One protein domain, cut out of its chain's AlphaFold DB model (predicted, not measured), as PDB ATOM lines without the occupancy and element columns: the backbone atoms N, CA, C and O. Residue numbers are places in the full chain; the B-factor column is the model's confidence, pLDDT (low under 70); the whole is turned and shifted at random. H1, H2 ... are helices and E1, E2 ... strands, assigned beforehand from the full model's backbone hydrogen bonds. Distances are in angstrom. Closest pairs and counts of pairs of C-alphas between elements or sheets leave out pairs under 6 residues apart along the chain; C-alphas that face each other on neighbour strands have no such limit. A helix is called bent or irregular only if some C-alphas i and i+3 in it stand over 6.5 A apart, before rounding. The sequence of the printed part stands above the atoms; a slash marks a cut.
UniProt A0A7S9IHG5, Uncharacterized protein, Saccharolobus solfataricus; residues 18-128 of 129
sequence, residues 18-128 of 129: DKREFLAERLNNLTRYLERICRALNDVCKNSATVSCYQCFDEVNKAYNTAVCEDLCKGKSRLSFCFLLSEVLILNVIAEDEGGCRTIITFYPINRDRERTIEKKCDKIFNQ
ATOM      1  N   ASP A  18     142.318 152.618 224.954       55.00
ATOM      2  CA  ASP A  18     141.283 153.578 225.366       55.00
ATOM      3  C   ASP A  18     140.642 154.254 224.148       55.00
ATOM      4  O   ASP A  18     139.423 154.384 224.041       55.00
ATOM      5  N   LYS A  19     141.466 154.614 223.155       45.81
ATOM      6  CA  LYS A  19     140.976 155.148 221.877       45.81
ATOM      7  C   LYS A  19     140.147 154.119 221.115       45.81
ATOM      8  O   LYS A  19     139.203 154.505 220.434       45.81
ATOM      9  N   ARG A  20     140.490 152.831 221.219       52.09
ATOM     10  CA  ARG A  20     139.761 151.725 220.588       52.09
ATOM     11  C   ARG A  20     138.414 151.465 221.257       52.09
ATOM     12  O   ARG A  20     137.438 151.289 220.539       52.09
ATOM     13  N   GLU A  21     138.346 151.473 222.584       56.78
ATOM     14  CA  GLU A  21     137.090 151.332 223.334       56.78
ATOM     15  C   GLU A  21     136.159 152.520 223.069       56.78
ATOM     16  O   GLU A  21     134.996 152.323 222.725       56.78
ATOM     17  N   PHE A  22     136.699 153.742 223.066       56.31
ATOM     18  CA  PHE A  22     135.955 154.939 222.670       56.31
ATOM     19  C   PHE A  22     135.462 154.877 221.211       56.31
ATOM     20  O   PHE A  22     134.338 155.273 220.900       56.31
ATOM     21  N   LEU A  23     136.285 154.350 220.295       53.47
ATOM     22  CA  LEU A  23     135.889 154.086 218.908       53.47
ATOM     23  C   LEU A  23     134.790 153.024 218.819       53.47
ATOM     24  O   LEU A  23     133.855 153.209 218.049       53.47
ATOM     25  N   ALA A  24     134.873 151.943 219.593       55.22
ATOM     26  CA  ALA A  24     133.887 150.867 219.602       55.22
ATOM     27  C   ALA A  24     132.527 151.341 220.139       55.22
ATOM     28  O   ALA A  24     131.490 151.058 219.538       55.22
ATOM     29  N   GLU A  25     132.523 152.133 221.213       62.56
ATOM     30  CA  GLU A  25     131.315 152.764 221.752       62.56
ATOM     31  C   GLU A  25     130.685 153.728 220.733       62.56
ATOM     32  O   GLU A  25     129.472 153.715 220.498       62.56
ATOM     33  N   ARG A  26     131.515 154.522 220.041       61.97
ATOM     34  CA  ARG A  26     131.051 155.375 218.941       61.97
ATOM     35  C   ARG A  26     130.510 154.562 217.766       61.97
ATOM     36  O   ARG A  26     129.475 154.941 217.226       61.97
ATOM     37  N   LEU A  27     131.149 153.454 217.391       60.25
ATOM     38  CA  LEU A  27     130.713 152.577 216.299       60.25
ATOM     39  C   LEU A  27     129.363 151.914 216.591       60.25
ATOM     40  O   LEU A  27     128.523 151.873 215.698       60.25
ATOM     41  N   ASN A  28     129.100 151.492 217.833       63.03
ATOM     42  CA  ASN A  28     127.797 150.930 218.217       63.03
ATOM     43  C   ASN A  28     126.642 151.919 217.984       63.03
ATOM     44  O   ASN A  28     125.579 151.547 217.489       63.03
ATOM     45  N   ASN A  29     126.870 153.205 218.259       63.97
ATOM     46  CA  ASN A  29     125.900 154.271 217.986       63.97
ATOM     47  C   ASN A  29     125.737 154.590 216.488       63.97
ATOM     48  O   ASN A  29     124.758 155.234 216.087       63.97
ATOM     49  N   LEU A  30     126.687 154.139 215.663       67.75
ATOM     50  CA  LEU A  30     126.706 154.328 214.217       67.75
ATOM     51  C   LEU A  30     126.167 153.140 213.423       67.75
ATOM     52  O   LEU A  30     125.894 153.320 212.239       67.75
ATOM     53  N   THR A  31     125.947 151.972 214.031       71.94
ATOM     54  CA  THR A  31     125.430 150.777 213.337       71.94
ATOM     55  C   THR A  31     124.120 151.061 212.598       71.94
ATOM     56  O   THR A  31     123.939 150.636 211.460       71.94
ATOM     57  N   ARG A  32     123.236 151.881 213.181       78.06
ATOM     58  CA  ARG A  32     121.988 152.336 212.533       78.06
ATOM     59  C   ARG A  32     122.195 153.211 211.287       78.06
ATOM     60  O   ARG A  32     121.260 153.406 210.523       78.06
ATOM     61  N   TYR A  33     123.395 153.751 211.092       78.19
ATOM     62  CA  TYR A  33     123.785 154.581 209.950       78.19
ATOM     63  C   TYR A  33     124.756 153.863 209.004       78.19
ATOM     64  O   TYR A  33     125.308 154.507 208.114       78.19
ATOM     65  N   LEU A  34     124.974 152.551 209.175       75.69
ATOM     66  CA  LEU A  34     125.982 151.786 208.437       75.69
ATOM     67  C   LEU A  34     125.864 151.965 206.919       75.69
ATOM     68  O   LEU A  34     126.868 152.198 206.252       75.69
ATOM     69  N   GLU A  35     124.645 151.922 206.380       74.06
ATOM     70  CA  GLU A  35     124.408 152.088 204.945       74.06
ATOM     71  C   GLU A  35     124.810 153.488 204.449       74.06
ATOM     72  O   GLU A  35     125.514 153.608 203.448       74.06
ATOM     73  N   ARG A  36     124.442 154.546 205.187       78.62
ATOM     74  CA  ARG A  36     124.817 155.936 204.868       78.62
ATOM     75  C   ARG A  36     126.326 156.147 204.958       78.62
ATOM     76  O   ARG A  36     126.911 156.793 204.102       78.62
ATOM     77  N   ILE A  37     126.976 155.552 205.957       80.31
ATOM     78  CA  ILE A  37     128.438 155.588 206.079       80.31
ATOM     79  C   ILE A  37     129.081 154.891 204.876       80.31
ATOM     80  O   ILE A  37     129.976 155.454 204.256       80.31
ATOM     81  N   CYS A  38     128.607 153.703 204.492       73.88
ATOM     82  CA  CYS A  38     129.151 152.980 203.342       73.88
ATOM     83  C   CYS A  38     128.985 153.761 202.033       73.88
ATOM     84  O   CYS A  38     129.912 153.798 201.225       73.88
ATOM     85  N   ARG A  39     127.834 154.411 201.821       77.88
ATOM     86  CA  ARG A  39     127.613 155.294 200.666       77.88
ATOM     87  C   ARG A  39     128.580 156.482 200.678       77.88
ATOM     88  O   ARG A  39     129.173 156.772 199.647       77.88
ATOM     89  N   ALA A  40     128.811 157.119 201.826       82.19
ATOM     90  CA  ALA A  40     129.753 158.233 201.969       82.19
ATOM     91  C   ALA A  40     131.196 157.834 201.652       82.19
ATOM     92  O   ALA A  40     131.881 158.511 200.889       82.19
ATOM     93  N   LEU A  41     131.654 156.701 202.187       81.31
ATOM     94  CA  LEU A  41     132.999 156.197 201.907       81.31
ATOM     95  C   LEU A  41     133.154 155.805 200.428       81.31
ATOM     96  O   LEU A  41     134.175 156.119 199.816       81.31
ATOM     97  N   ASN A  42     132.132 155.181 199.831       75.31
ATOM     98  CA  ASN A  42     132.126 154.871 198.401       75.31
ATOM     99  C   ASN A  42     132.160 156.132 197.528       75.31
ATOM    100  O   ASN A  42     132.883 156.140 196.536       75.31
ATOM    101  N   ASP A  43     131.431 157.187 197.897       79.38
ATOM    102  CA  ASP A  43     131.455 158.466 197.181       79.38
ATOM    103  C   ASP A  43     132.844 159.102 197.215       79.38
ATOM    104  O   ASP A  43     133.354 159.491 196.168       79.38
ATOM    105  N   VAL A  44     133.499 159.145 198.380       80.81
ATOM    106  CA  VAL A  44     134.873 159.669 198.494       80.81
ATOM    107  C   VAL A  44     135.849 158.877 197.617       80.81
ATOM    108  O   VAL A  44     136.696 159.477 196.949       80.81
ATOM    109  N   CYS A  45     135.704 157.548 197.584       75.06
ATOM    110  CA  CYS A  45     136.511 156.639 196.766       75.06
ATOM    111  C   CYS A  45     136.282 156.805 195.253       75.06
ATOM    112  O   CYS A  45     137.241 156.769 194.488       75.06
ATOM    113  N   LYS A  46     135.021 156.908 194.808       70.56
ATOM    114  CA  LYS A  46     134.643 156.741 193.391       70.56
ATOM    115  C   LYS A  46     134.338 158.045 192.666       70.56
ATOM    116  O   LYS A  46     134.542 158.122 191.459       70.56
ATOM    117  N   ASN A  47     133.826 159.043 193.375       66.31
ATOM    118  CA  ASN A  47     133.283 160.252 192.775       66.31
ATOM    119  C   ASN A  47     134.188 161.441 193.068       66.31
ATOM    120  O   ASN A  47     134.590 161.666 194.206       66.31
ATOM    121  N   SER A  48     134.458 162.280 192.069       62.84
ATOM    122  CA  SER A  48     135.184 163.543 192.240       62.84
ATOM    123  C   SER A  48     134.312 164.626 192.892       62.84
ATOM    124  O   SER A  48     134.226 165.743 192.384       62.84
ATOM    125  N   ALA A  49     133.624 164.303 193.993       65.88
ATOM    126  CA  ALA A  49     132.909 165.299 194.776       65.88
ATOM    127  C   ALA A  49     133.877 166.428 195.164       65.88
ATOM    128  O   ALA A  49     135.027 166.167 195.534       65.88
ATOM    129  N   THR A  50     133.424 167.680 195.062       71.56
ATOM    130  CA  THR A  50     134.153 168.816 195.639       71.56
ATOM    131  C   THR A  50     134.306 168.576 197.133       71.56
ATOM    132  O   THR A  50     133.358 168.152 197.781       71.56
ATOM    133  N   VAL A  51     135.492 168.815 197.672       77.62
ATOM    134  CA  VAL A  51     135.787 168.606 199.094       77.62
ATOM    135  C   VAL A  51     135.045 169.625 199.961       77.62
ATOM    136  O   VAL A  51     134.663 170.691 199.475       77.62
ATOM    137  N   SER A  52     134.821 169.310 201.240       78.88
ATOM    138  CA  SER A  52     134.244 170.265 202.193       78.88
ATOM    139  C   SER A  52     135.262 171.267 202.721       78.88
ATOM    140  O   SER A  52     134.854 172.361 203.070       78.88
ATOM    141  N   CYS A  53     136.541 170.896 202.822       78.25
ATOM    142  CA  CYS A  53     137.661 171.795 203.136       78.25
ATOM    143  C   CYS A  53     138.991 171.065 202.858       78.25
ATOM    144  O   CYS A  53     139.057 169.831 202.951       78.25
ATOM    145  N   TYR A  54     140.054 171.812 202.547       76.62
ATOM    146  CA  TYR A  54     141.420 171.287 202.491       76.62
ATOM    147  C   TYR A  54     142.127 171.416 203.843       76.62
ATOM    148  O   TYR A  54     142.035 172.425 204.535       76.62
ATOM    149  N   GLN A  55     142.895 170.395 204.209       77.88
ATOM    150  CA  GLN A  55     143.811 170.437 205.342       77.88
ATOM    151  C   GLN A  55     145.238 170.369 204.806       77.88
ATOM    152  O   GLN A  55     145.647 169.365 204.218       77.88
ATOM    153  N   CYS A  56     146.006 171.432 205.022       75.44
ATOM    154  CA  CYS A  56     147.402 171.480 204.606       75.44
ATOM    155  C   CYS A  56     148.301 170.916 205.704       75.44
ATOM    156  O   CYS A  56     148.078 171.159 206.895       75.44
ATOM    157  N   PHE A  57     149.332 170.171 205.309       73.25
ATOM    158  CA  PHE A  57     150.390 169.790 206.236       73.25
ATOM    159  C   PHE A  57     151.313 170.988 206.491       73.25
ATOM    160  O   PHE A  57     151.959 171.496 205.577       73.25
ATOM    161  N   ASP A  58     151.363 171.442 207.738       73.31
ATOM    162  CA  ASP A  58     152.303 172.443 208.224       73.31
ATOM    163  C   ASP A  58     153.638 171.758 208.545       73.31
ATOM    164  O   ASP A  58     153.756 171.016 209.524       73.31
ATOM    165  N   GLU A  59     154.650 172.004 207.710       72.25
ATOM    166  CA  GLU A  59     155.986 171.424 207.880       72.25
ATOM    167  C   GLU A  59     156.720 171.937 209.126       72.25
ATOM    168  O   GLU A  59     157.544 171.207 209.681       72.25
ATOM    169  N   VAL A  60     156.412 173.152 209.597       78.19
ATOM    170  CA  VAL A  60     157.051 173.760 210.776       78.19
ATOM    171  C   VAL A  60     156.570 173.056 212.038       78.19
ATOM    172  O   VAL A  60     157.372 172.617 212.861       78.19
ATOM    173  N   ASN A  61     155.252 172.897 212.160       75.81
ATOM    174  CA  ASN A  61     154.626 172.257 213.318       75.81
ATOM    175  C   ASN A  61     154.480 170.732 213.166       75.81
ATOM    176  O   ASN A  61     154.022 170.064 214.094       75.81
ATOM    177  N   LYS A  62     154.857 170.173 212.005       76.00
ATOM    178  CA  LYS A  62     154.669 168.760 211.624       76.00
ATOM    179  C   LYS A  62     153.238 168.267 211.871       76.00
ATOM    180  O   LYS A  62     153.025 167.143 212.332       76.00
ATOM    181  N   ALA A  63     152.253 169.110 211.581       73.38
ATOM    182  CA  ALA A  63     150.851 168.862 211.893       73.38
ATOM    183  C   ALA A  63     149.941 169.320 210.752       73.38
ATOM    184  O   ALA A  63     150.292 170.202 209.981       73.38
ATOM    185  N   TYR A  64     148.744 168.744 210.654       70.00
ATOM    186  CA  TYR A  64     147.741 169.238 209.711       70.00
ATOM    187  C   TYR A  64     147.024 170.451 210.296       70.00
ATOM    188  O   TYR A  64     146.468 170.376 211.395       70.00
ATOM    189  N   ASN A  65     147.022 171.554 209.552       68.94
ATOM    190  CA  ASN A  65     146.318 172.773 209.916       68.94
ATOM    191  C   ASN A  65     144.998 172.876 209.133       68.94
ATOM    192  O   ASN A  65     144.937 172.586 207.941       68.94
ATOM    193  N   THR A  66     143.940 173.274 209.842       63.66
ATOM    194  CA  THR A  66     142.570 173.466 209.325       63.66
ATOM    195  C   THR A  66     142.218 174.939 209.117       63.66
ATOM    196  O   THR A  66     141.183 175.238 208.546       63.66
ATOM    197  N   ALA A  67     143.050 175.875 209.586       54.19
ATOM    198  CA  ALA A  67     142.735 177.304 209.596       54.19
ATOM    199  C   ALA A  67     142.849 177.989 208.222       54.19
ATOM    200  O   ALA A  67     142.534 179.168 208.109       54.19
ATOM    201  N   VAL A  68     143.316 177.274 207.197       54.00
ATOM    202  CA  VAL A  68     143.560 177.810 205.855       54.00
ATOM    203  C   VAL A  68     143.015 176.789 204.859       54.00
ATOM    204  O   VAL A  68     143.768 175.962 204.352       54.00
ATOM    205  N   CYS A  69     141.695 176.788 204.643       55.72
ATOM    206  CA  CYS A  69     141.045 175.819 203.754       55.72
ATOM    207  C   CYS A  69     141.444 175.975 202.273       55.72
ATOM    208  O   CYS A  69     141.049 175.111 201.499       55.72
ATOM    209  N   GLU A  70     142.222 176.986 201.848       53.25
ATOM    210  CA  GLU A  70     142.567 177.149 200.417       53.25
ATOM    211  C   GLU A  70     144.003 177.641 200.098       53.25
ATOM    212  O   GLU A  70     144.583 177.171 199.122       53.25
ATOM    213  N   ASP A  71     144.660 178.498 200.890       53.44
ATOM    214  CA  ASP A  71     145.711 179.350 200.286       53.44
ATOM    215  C   ASP A  71     147.169 178.828 200.204       53.44
ATOM    216  O   ASP A  71     147.969 179.436 199.493       53.44
ATOM    217  N   LEU A  72     147.598 177.751 200.890       52.06
ATOM    218  CA  LEU A  72     149.054 177.470 201.042       52.06
ATOM    219  C   LEU A  72     149.519 176.001 200.938       52.06
ATOM    220  O   LEU A  72     150.635 175.668 201.349       52.06
ATOM    221  N   CYS A  73     148.726 175.092 200.375       59.16
ATOM    222  CA  CYS A  73     149.089 173.670 200.325       59.16
ATOM    223  C   CYS A  73     150.244 173.370 199.332       59.16
ATOM    224  O   CYS A  73     150.032 173.227 198.129       59.16
ATOM    225  N   LYS A  74     151.478 173.180 199.833       57.03
ATOM    226  CA  LYS A  74     152.629 172.674 199.051       57.03
ATOM    227  C   LYS A  74     152.621 171.140 198.961       57.03
ATOM    228  O   LYS A  74     153.334 170.457 199.686       57.03
ATOM    229  N   GLY A  75     151.802 170.587 198.068       57.62
ATOM    230  CA  GLY A  75     151.944 169.206 197.575       57.62
ATOM    231  C   GLY A  75     151.491 168.059 198.494       57.62
ATOM    232  O   GLY A  75     151.400 166.934 198.015       57.62
ATOM    233  N   LYS A  76     151.160 168.308 199.770       64.94
ATOM    234  CA  LYS A  76     150.482 167.338 200.654       64.94
ATOM    235  C   LYS A  76     149.203 167.939 201.224       64.94
ATOM    236  O   LYS A  76     149.240 168.717 202.179       64.94
ATOM    237  N   SER A  77     148.079 167.574 200.621       72.31
ATOM    238  CA  SER A  77     146.749 168.032 201.018       72.31
ATOM    239  C   SER A  77     145.884 166.858 201.446       72.31
ATOM    240  O   SER A  77     145.691 165.904 200.691       72.31
ATOM    241  N   ARG A  78     145.311 166.970 202.640       81.19
ATOM    242  CA  ARG A  78     144.186 166.145 203.062       81.19
ATOM    243  C   ARG A  78     142.890 166.818 202.657       81.19
ATOM    244  O   ARG A  78     142.746 168.032 202.747       81.19
ATOM    245  N   LEU A  79     141.950 166.005 202.224       81.56
ATOM    246  CA  LEU A  79     140.632 166.401 201.777       81.56
ATOM    247  C   LEU A  79     139.644 166.009 202.867       81.56
ATOM    248  O   LEU A  79     139.530 164.829 203.200       81.56
ATOM    249  N   SER A  80     138.955 166.990 203.439       84.69
ATOM    250  CA  SER A  80     137.833 166.746 204.340       84.69
ATOM    251  C   SER A  80     136.556 166.667 203.508       84.69
ATOM    252  O   SER A  80     136.365 167.466 202.593       84.69
ATOM    253  N   PHE A  81     135.680 165.723 203.827       87.50
ATOM    254  CA  PHE A  81     134.347 165.594 203.251       87.50
ATOM    255  C   PHE A  81     133.344 165.404 204.378       87.50
ATOM    256  O   PHE A  81     133.479 164.481 205.179       87.50
ATOM    257  N   CYS A  82     132.316 166.241 204.431       89.31
ATOM    258  CA  CYS A  82     131.311 166.170 205.481       89.31
ATOM    259  C   CYS A  82     129.967 165.719 204.917       89.31
ATOM    260  O   CYS A  82     129.390 166.407 204.085       89.31
ATOM    261  N   PHE A  83     129.455 164.584 205.390       89.31
ATOM    262  CA  PHE A  83     128.183 164.003 204.959       89.31
ATOM    263  C   PHE A  83     127.165 164.028 206.091       89.31
ATOM    264  O   PHE A  83     127.485 163.691 207.229       89.31
ATOM    265  N   LEU A  84     125.919 164.384 205.799       89.69
ATOM    266  CA  LEU A  84     124.857 164.351 206.798       89.69
ATOM    267  C   LEU A  84     124.430 162.897 207.075       89.69
ATOM    268  O   LEU A  84     123.905 162.221 206.193       89.69
ATOM    269  N   LEU A  85     124.625 162.409 208.306       85.69
ATOM    270  CA  LEU A  85     124.114 161.098 208.735       85.69
ATOM    271  C   LEU A  85     122.697 161.196 209.298       85.69
ATOM    272  O   LEU A  85     121.889 160.298 209.070       85.69
ATOM    273  N   SER A  86     122.397 162.271 210.024       85.56
ATOM    274  CA  SER A  86     121.072 162.625 210.548       85.56
ATOM    275  C   SER A  86     121.009 164.133 210.799       85.56
ATOM    276  O   SER A  86     122.011 164.819 210.634       85.56
ATOM    277  N   GLU A  87     119.869 164.657 211.254       84.19
ATOM    278  CA  GLU A  87     119.707 166.091 211.554       84.19
ATOM    279  C   GLU A  87     120.772 166.644 212.520       84.19
ATOM    280  O   GLU A  87     121.166 167.805 212.404       84.19
ATOM    281  N   VAL A  88     121.285 165.785 213.411       84.75
ATOM    282  CA  VAL A  88     122.226 166.131 214.487       84.75
ATOM    283  C   VAL A  88     123.611 165.488 214.333       84.75
ATOM    284  O   VAL A  88     124.481 165.704 215.176       84.75
ATOM    285  N   LEU A  89     123.851 164.675 213.298       85.00
ATOM    286  CA  LEU A  89     125.132 163.983 213.097       85.00
ATOM    287  C   LEU A  89     125.674 164.179 211.685       85.00
ATOM    288  O   LEU A  89     124.999 163.899 210.696       85.00
ATOM    289  N   ILE A  90     126.945 164.562 211.614       88.06
ATOM    290  CA  ILE A  90     127.727 164.688 210.385       88.06
ATOM    291  C   ILE A  90     128.841 163.643 210.422       88.06
ATOM    292  O   ILE A  90     129.542 163.522 211.420       88.06
ATOM    293  N   LEU A  91     129.036 162.895 209.345       87.06
ATOM    294  CA  LEU A  91     130.223 162.082 209.127       87.06
ATOM    295  C   LEU A  91     131.288 162.937 208.453       87.06
ATOM    296  O   LEU A  91     131.111 163.323 207.302       87.06
ATOM    297  N   ASN A  92     132.399 163.195 209.137       86.44
ATOM    298  CA  ASN A  92     133.577 163.744 208.483       86.44
ATOM    299  C   ASN A  92     134.472 162.596 208.011       86.44
ATOM    300  O   ASN A  92     134.876 161.765 208.824       86.44
ATOM    301  N   VAL A  93     134.773 162.559 206.718       85.38
ATOM    302  CA  VAL A  93     135.697 161.628 206.075       85.38
ATOM    303  C   VAL A  93     136.919 162.419 205.630       85.38
ATOM    304  O   VAL A  93     136.793 163.423 204.939       85.38
ATOM    305  N   ILE A  94     138.103 161.956 206.013       84.62
ATOM    306  CA  ILE A  94     139.375 162.552 205.619       84.62
ATOM    307  C   ILE A  94     140.070 161.591 204.665       84.62
ATOM    308  O   ILE A  94     140.304 160.432 205.016       84.62
ATOM    309  N   ALA A  95     140.427 162.081 203.484       83.06
ATOM    310  CA  ALA A  95     141.165 161.326 202.483       83.06
ATOM    311  C   ALA A  95     142.408 162.081 202.004       83.06
ATOM    312  O   ALA A  95     142.476 163.304 202.090       83.06
ATOM    313  N   GLU A  96     143.390 161.353 201.495       80.62
ATOM    314  CA  GLU A  96     144.527 161.893 200.748       80.62
ATOM    315  C   GLU A  96     144.363 161.489 199.285       80.62
ATOM    316  O   GLU A  96     143.928 160.372 199.000       80.62
ATOM    317  N   ASP A  97     144.666 162.404 198.369       73.19
ATOM    318  CA  ASP A  97     144.691 162.123 196.934       73.19
ATOM    319  C   ASP A  97     146.152 162.083 196.483       73.19
ATOM    320  O   ASP A  97     146.841 163.104 196.482       73.19
ATOM    321  N   GLU A  98     146.634 160.888 196.152       68.31
ATOM    322  CA  GLU A  98     147.982 160.674 195.634       68.31
ATOM    323  C   GLU A  98     147.882 160.076 194.229       68.31
ATOM    324  O   GLU A  98     147.521 158.913 194.043       68.31
ATOM    325  N   GLY A  99     148.186 160.886 193.210       60.66
ATOM    326  CA  GLY A  99     148.238 160.427 191.819       60.66
ATOM    327  C   GLY A  99     146.902 159.917 191.268       60.66
ATOM    328  O   GLY A  99     146.899 158.991 190.458       60.66
ATOM    329  N   GLY A 100     145.773 160.483 191.713       61.75
ATOM    330  CA  GLY A 100     144.427 160.068 191.302       61.75
ATOM    331  C   GLY A 100     143.891 158.855 192.066       61.75
ATOM    332  O   GLY A 100     142.795 158.379 191.769       61.75
ATOM    333  N   CYS A 101     144.642 158.347 193.049       64.44
ATOM    334  CA  CYS A 101     144.169 157.348 193.993       64.44
ATOM    335  C   CYS A 101     143.821 158.029 195.317       64.44
ATOM    336  O   CYS A 101     144.696 158.543 196.016       64.44
ATOM    337  N   ARG A 102     142.540 157.980 195.695       73.94
ATOM    338  CA  ARG A 102     142.097 158.472 196.999       73.94
ATOM    339  C   ARG A 102     142.197 157.398 198.059       73.94
ATOM    340  O   ARG A 102     141.574 156.344 197.957       73.94
ATOM    341  N   THR A 103     142.930 157.712 199.115       75.88
ATOM    342  CA  THR A 103     143.059 156.864 200.294       75.88
ATOM    343  C   THR A 103     142.307 157.510 201.444       75.88
ATOM    344  O   THR A 103     142.663 158.597 201.891       75.88
ATOM    345  N   ILE A 104     141.263 156.846 201.944       78.12
ATOM    346  CA  ILE A 104     140.575 157.285 203.163       78.12
ATOM    347  C   ILE A 104     141.516 157.050 204.346       78.12
ATOM    348  O   ILE A 104     141.867 155.915 204.658       78.12
ATOM    349  N   ILE A 105     141.902 158.131 205.016       80.19
ATOM    350  CA  ILE A 105     142.789 158.100 206.181       80.19
ATOM    351  C   ILE A 105     141.987 157.822 207.448       80.19
ATOM    352  O   ILE A 105     142.404 157.056 208.314       80.19
ATOM    353  N   THR A 106     140.837 158.479 207.588       80.31
ATOM    354  CA  THR A 106     139.963 158.313 208.747       80.31
ATOM    355  C   THR A 106     138.558 158.813 208.444       80.31
ATOM    356  O   THR A 106     138.351 159.606 207.530       80.31
ATOM    357  N   PHE A 107     137.589 158.380 209.242       81.06
ATOM    358  CA  PHE A 107     136.273 158.991 209.300       81.06
ATOM    359  C   PHE A 107     135.765 158.973 210.736       81.06
ATOM    360  O   PHE A 107     136.057 158.052 211.502       81.06
ATOM    361  N   TYR A 108     134.999 159.985 211.123       79.69
ATOM    362  CA  TYR A 108     134.387 160.028 212.444       79.69
ATOM    363  C   TYR A 108     133.112 160.872 212.443       79.69
ATOM    364  O   TYR A 108     133.003 161.846 211.695       79.69
ATOM    365  N   PRO A 109     132.137 160.523 213.299       80.06
ATOM    366  CA  PRO A 109     130.941 161.320 213.456       80.06
ATOM    367  C   PRO A 109     131.227 162.554 214.315       80.06
ATOM    368  O   PRO A 109     131.967 162.502 215.310       80.06
ATOM    369  N   ILE A 110     130.583 163.650 213.945       81.88
ATOM    370  CA  ILE A 110     130.588 164.939 214.614       81.88
ATOM    371  C   ILE A 110     129.140 165.290 214.951       81.88
ATOM    372  O   ILE A 110     128.236 165.083 214.142       81.88
ATOM    373  N   ASN A 111     128.917 165.802 216.159       80.94
ATOM    374  CA  ASN A 111     127.599 166.273 216.559       80.94
ATOM    375  C   ASN A 111     127.368 167.705 216.062       80.94
ATOM    376  O   ASN A 111     128.098 168.614 216.466       80.94
ATOM    377  N   ARG A 112     126.296 167.837 215.268       77.69
ATOM    378  CA  ARG A 112     125.574 169.040 214.837       77.69
ATOM    379  C   ARG A 112     125.816 170.276 215.693       77.69
ATOM    380  O   ARG A 112     126.356 171.302 215.292       77.69
ATOM    381  N   ASP A 113     125.362 170.106 216.920       73.19
ATOM    382  CA  ASP A 113     124.956 171.194 217.795       73.19
ATOM    383  C   ASP A 113     126.014 171.476 218.863       73.19
ATOM    384  O   ASP A 113     125.898 172.420 219.640       73.19
ATOM    385  N   ARG A 114     127.051 170.630 218.938       64.19
ATOM    386  CA  ARG A 114     128.057 170.668 220.008       64.19
ATOM    387  C   ARG A 114     129.444 171.109 219.557       64.19
ATOM    388  O   ARG A 114     130.261 171.427 220.419       64.19
ATOM    389  N   GLU A 115     129.749 171.137 218.260       61.66
ATOM    390  CA  GLU A 115     131.104 171.449 217.792       61.66
ATOM    391  C   GLU A 115     131.221 172.827 217.124       61.66
ATOM    392  O   GLU A 115     130.902 172.990 215.949       61.66
ATOM    393  N   ARG A 116     131.875 173.777 217.822       60.06
ATOM    394  CA  ARG A 116     132.504 174.978 217.213       60.06
ATOM    395  C   ARG A 116     133.463 174.631 216.061       60.06
ATOM    396  O   ARG A 116     133.864 175.494 215.292       60.06
ATOM    397  N   THR A 117     133.896 173.377 215.981       61.41
ATOM    398  CA  THR A 117     134.798 172.844 214.961       61.41
ATOM    399  C   THR A 117     134.110 172.434 213.665       61.41
ATOM    400  O   THR A 117     134.834 172.185 212.707       61.41
ATOM    401  N   ILE A 118     132.772 172.377 213.588       69.50
ATOM    402  CA  ILE A 118     132.080 172.054 212.325       69.50
ATOM    403  C   ILE A 118     132.380 173.118 211.277       69.50
ATOM    404  O   ILE A 118     132.817 172.765 210.191       69.50
ATOM    405  N   GLU A 119     132.258 174.399 211.624       67.00
ATOM    406  CA  GLU A 119     132.567 175.513 210.712       67.00
ATOM    407  C   GLU A 119     134.016 175.486 210.210       67.00
ATOM    408  O   GLU A 119     134.292 175.963 209.126       67.00
ATOM    409  N   LYS A 120     134.944 174.900 210.977       68.00
ATOM    410  CA  LYS A 120     136.363 174.780 210.593       68.00
ATOM    411  C   LYS A 120     136.694 173.511 209.805       68.00
ATOM    412  O   LYS A 120     137.830 173.335 209.378       68.00
ATOM    413  N   LYS A 121     135.768 172.552 209.741       71.44
ATOM    414  CA  LYS A 121     135.986 171.222 209.141       71.44
ATOM    415  C   LYS A 121     135.058 170.958 207.956       71.44
ATOM    416  O   LYS A 121     135.364 170.118 207.112       71.44
ATOM    417  N   CYS A 122     133.918 171.633 207.922       78.31
ATOM    418  CA  CYS A 122     132.802 171.366 207.037       78.31
ATOM    419  C   CYS A 122     132.248 172.679 206.472       78.31
ATOM    420  O   CYS A 122     131.152 173.088 206.855       78.31
ATOM    421  N   ASP A 123     132.955 173.311 205.531       76.31
ATOM    422  CA  ASP A 123     132.426 174.500 204.837       76.31
ATOM    423  C   ASP A 123     131.187 174.132 204.006       76.31
ATOM    424  O   ASP A 123     130.276 174.933 203.796       76.31
ATOM    425  N   LYS A 124     131.136 172.873 203.551       80.00
ATOM    426  CA  LYS A 124     129.994 172.260 202.870       80.00
ATOM    427  C   LYS A 124     129.618 170.943 203.537       80.00
ATOM    428  O   LYS A 124     130.486 170.159 203.916       80.00
ATOM    429  N   ILE A 125     128.315 170.690 203.633       85.38
ATOM    430  CA  ILE A 125     127.754 169.418 204.099       85.38
ATOM    431  C   ILE A 125     126.991 168.783 202.938       85.38
ATOM    432  O   ILE A 125     126.068 169.382 202.387       85.38
ATOM    433  N   PHE A 126     127.371 167.564 202.574       84.69
ATOM    434  CA  PHE A 126     126.742 166.787 201.518       84.69
ATOM    435  C   PHE A 126     125.569 165.986 202.077       84.69
ATOM    436  O   PHE A 126     125.716 165.203 203.020       84.69
ATOM    437  N   ASN A 127     124.403 166.156 201.462       78.38
ATOM    438  CA  ASN A 127     123.259 165.293 201.707       78.38
ATOM    439  C   ASN A 127     123.390 164.076 200.797       78.38
ATOM    440  O   ASN A 127     123.364 164.218 199.575       78.38
ATOM    441  N   GLN A 128     123.532 162.890 201.382       63.69
ATOM    442  CA  GLN A 128     123.383 161.661 200.612       63.69
ATOM    443  C   GLN A 128     121.892 161.355 200.499       63.69
ATOM    444  O   GLN A 128     121.265 160.982 201.492       63.69
TER     445      GLN A 128
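This is residues 18 to 128 of the 129 residues of an uncharacterized protein of Saccharolobus solfataricus (UniProt A0A7S9IHG5). A strongly curled sheet of five strands, like part of a barrel that stays open, wraps round the second arm, H1b, of a long bent helix. The first arm, H1a, turns away about perpendicular to H1b and only grazes the sheet; the small hairpin of E1 and E2 makes one edge of the sheet, and the last printed stretch, residues 112 to 128, comes back to pair briefly with E3. You have 111 residues here, with one named helix followed by five named strands, H1 E1 E2 E3 E4 E5; the sheet order is E2 E1 E3 E4 E5, antiparallel throughout, and the class is mixed, helices and strands. The whole is compact, with a radius of gyration of the C-alphas of 14.1 A, and spans 39 by 29 by 25 A.

Begin in the sheet with E3, residues 77 to 86, and E4, residues 89 to 98, a hairpin whose directions stand at 155 degrees; look for N 81 and O 93, 2.8 A apart, within hydrogen-bond range. Next to E4 is E5, residues 101 to 111, an edge strand that forms a hairpin with E4 at 161 degrees, with N 94 and O 106 at 2.8 A. E3, E4 and E5 are a meander, each strand the antiparallel neighbour of the one before. E1, residues 53 to 58, is the other neighbour of E3, antiparallel at 142 degrees, with N 55 and O 78 at 2.8 A. E2, residues 63 to 65, is the other edge strand and forms a hairpin with E1 at 142 degrees, with N 58 and O 63 at 2.8 A. The pairing of E1 is staggered: its residues 53 to 56 pair with E3 and its residues 56 to 58 with E2. From edge to edge the way across this strongly twisted sheet turns by 132 degrees. E2 and E3 are only just apart, their closest C-alphas at 8.1 A. Now turn to H1, residues 18 to 46, by its hydrogen bonds assigned as one helix but bent: C-alphas 32 and 35 are 8.0 A apart. Its arms, H1a up to residue 32 and H1b from residue 35, stand about perpendicular at 74 degrees. The sheet curls round H1b, which is on one face of it in two layers, a helix layer and a sheet layer. The closest C-alphas of H1b and E5 are those of Cys 45 and Arg 102, 5.9 A apart; of H1b and E3, Arg 36 and Leu 85, 6.5 A. H1a only grazes the sheet with residues 23 to 32. Every O i to N i+4 pair of H1b is within hydrogen-bond range, and 10 of 11 in H1a.

Find C-alpha 18 at (141.283, 153.578, 225.366); from there H1a runs 23.2 A to C-alpha 32, and it is irregular, with C-alphas 29 and 32 at 7.0 A. H1b, residues 35 to 46, covers 16.1 A. E1 is 15.5 A long and E2 6.3 A. Find E3 from C-alpha 77 at (146.749, 168.032, 201.018), 27.9 A long; E4 is 28.9 A. E5, 29.4 A, bends by 52 degrees at residue 105 and ends at C-alpha 111, (127.599, 166.273, 216.559).

The two C-alphas farthest apart are those of Arg 32 and Val 60, 41.1 A. The printed part has no cut. The link from E2 to E3 is long, with 11 residues. Residues 112 to 128 hold no named element, but residues 125 to 126 pair in parallel with residues 82 to 83 of E3. The mean pLDDT of the printed part is 72.5; 40 residues are under 70, among them residues 18 to 30, 65 to 76 and 114 to 120.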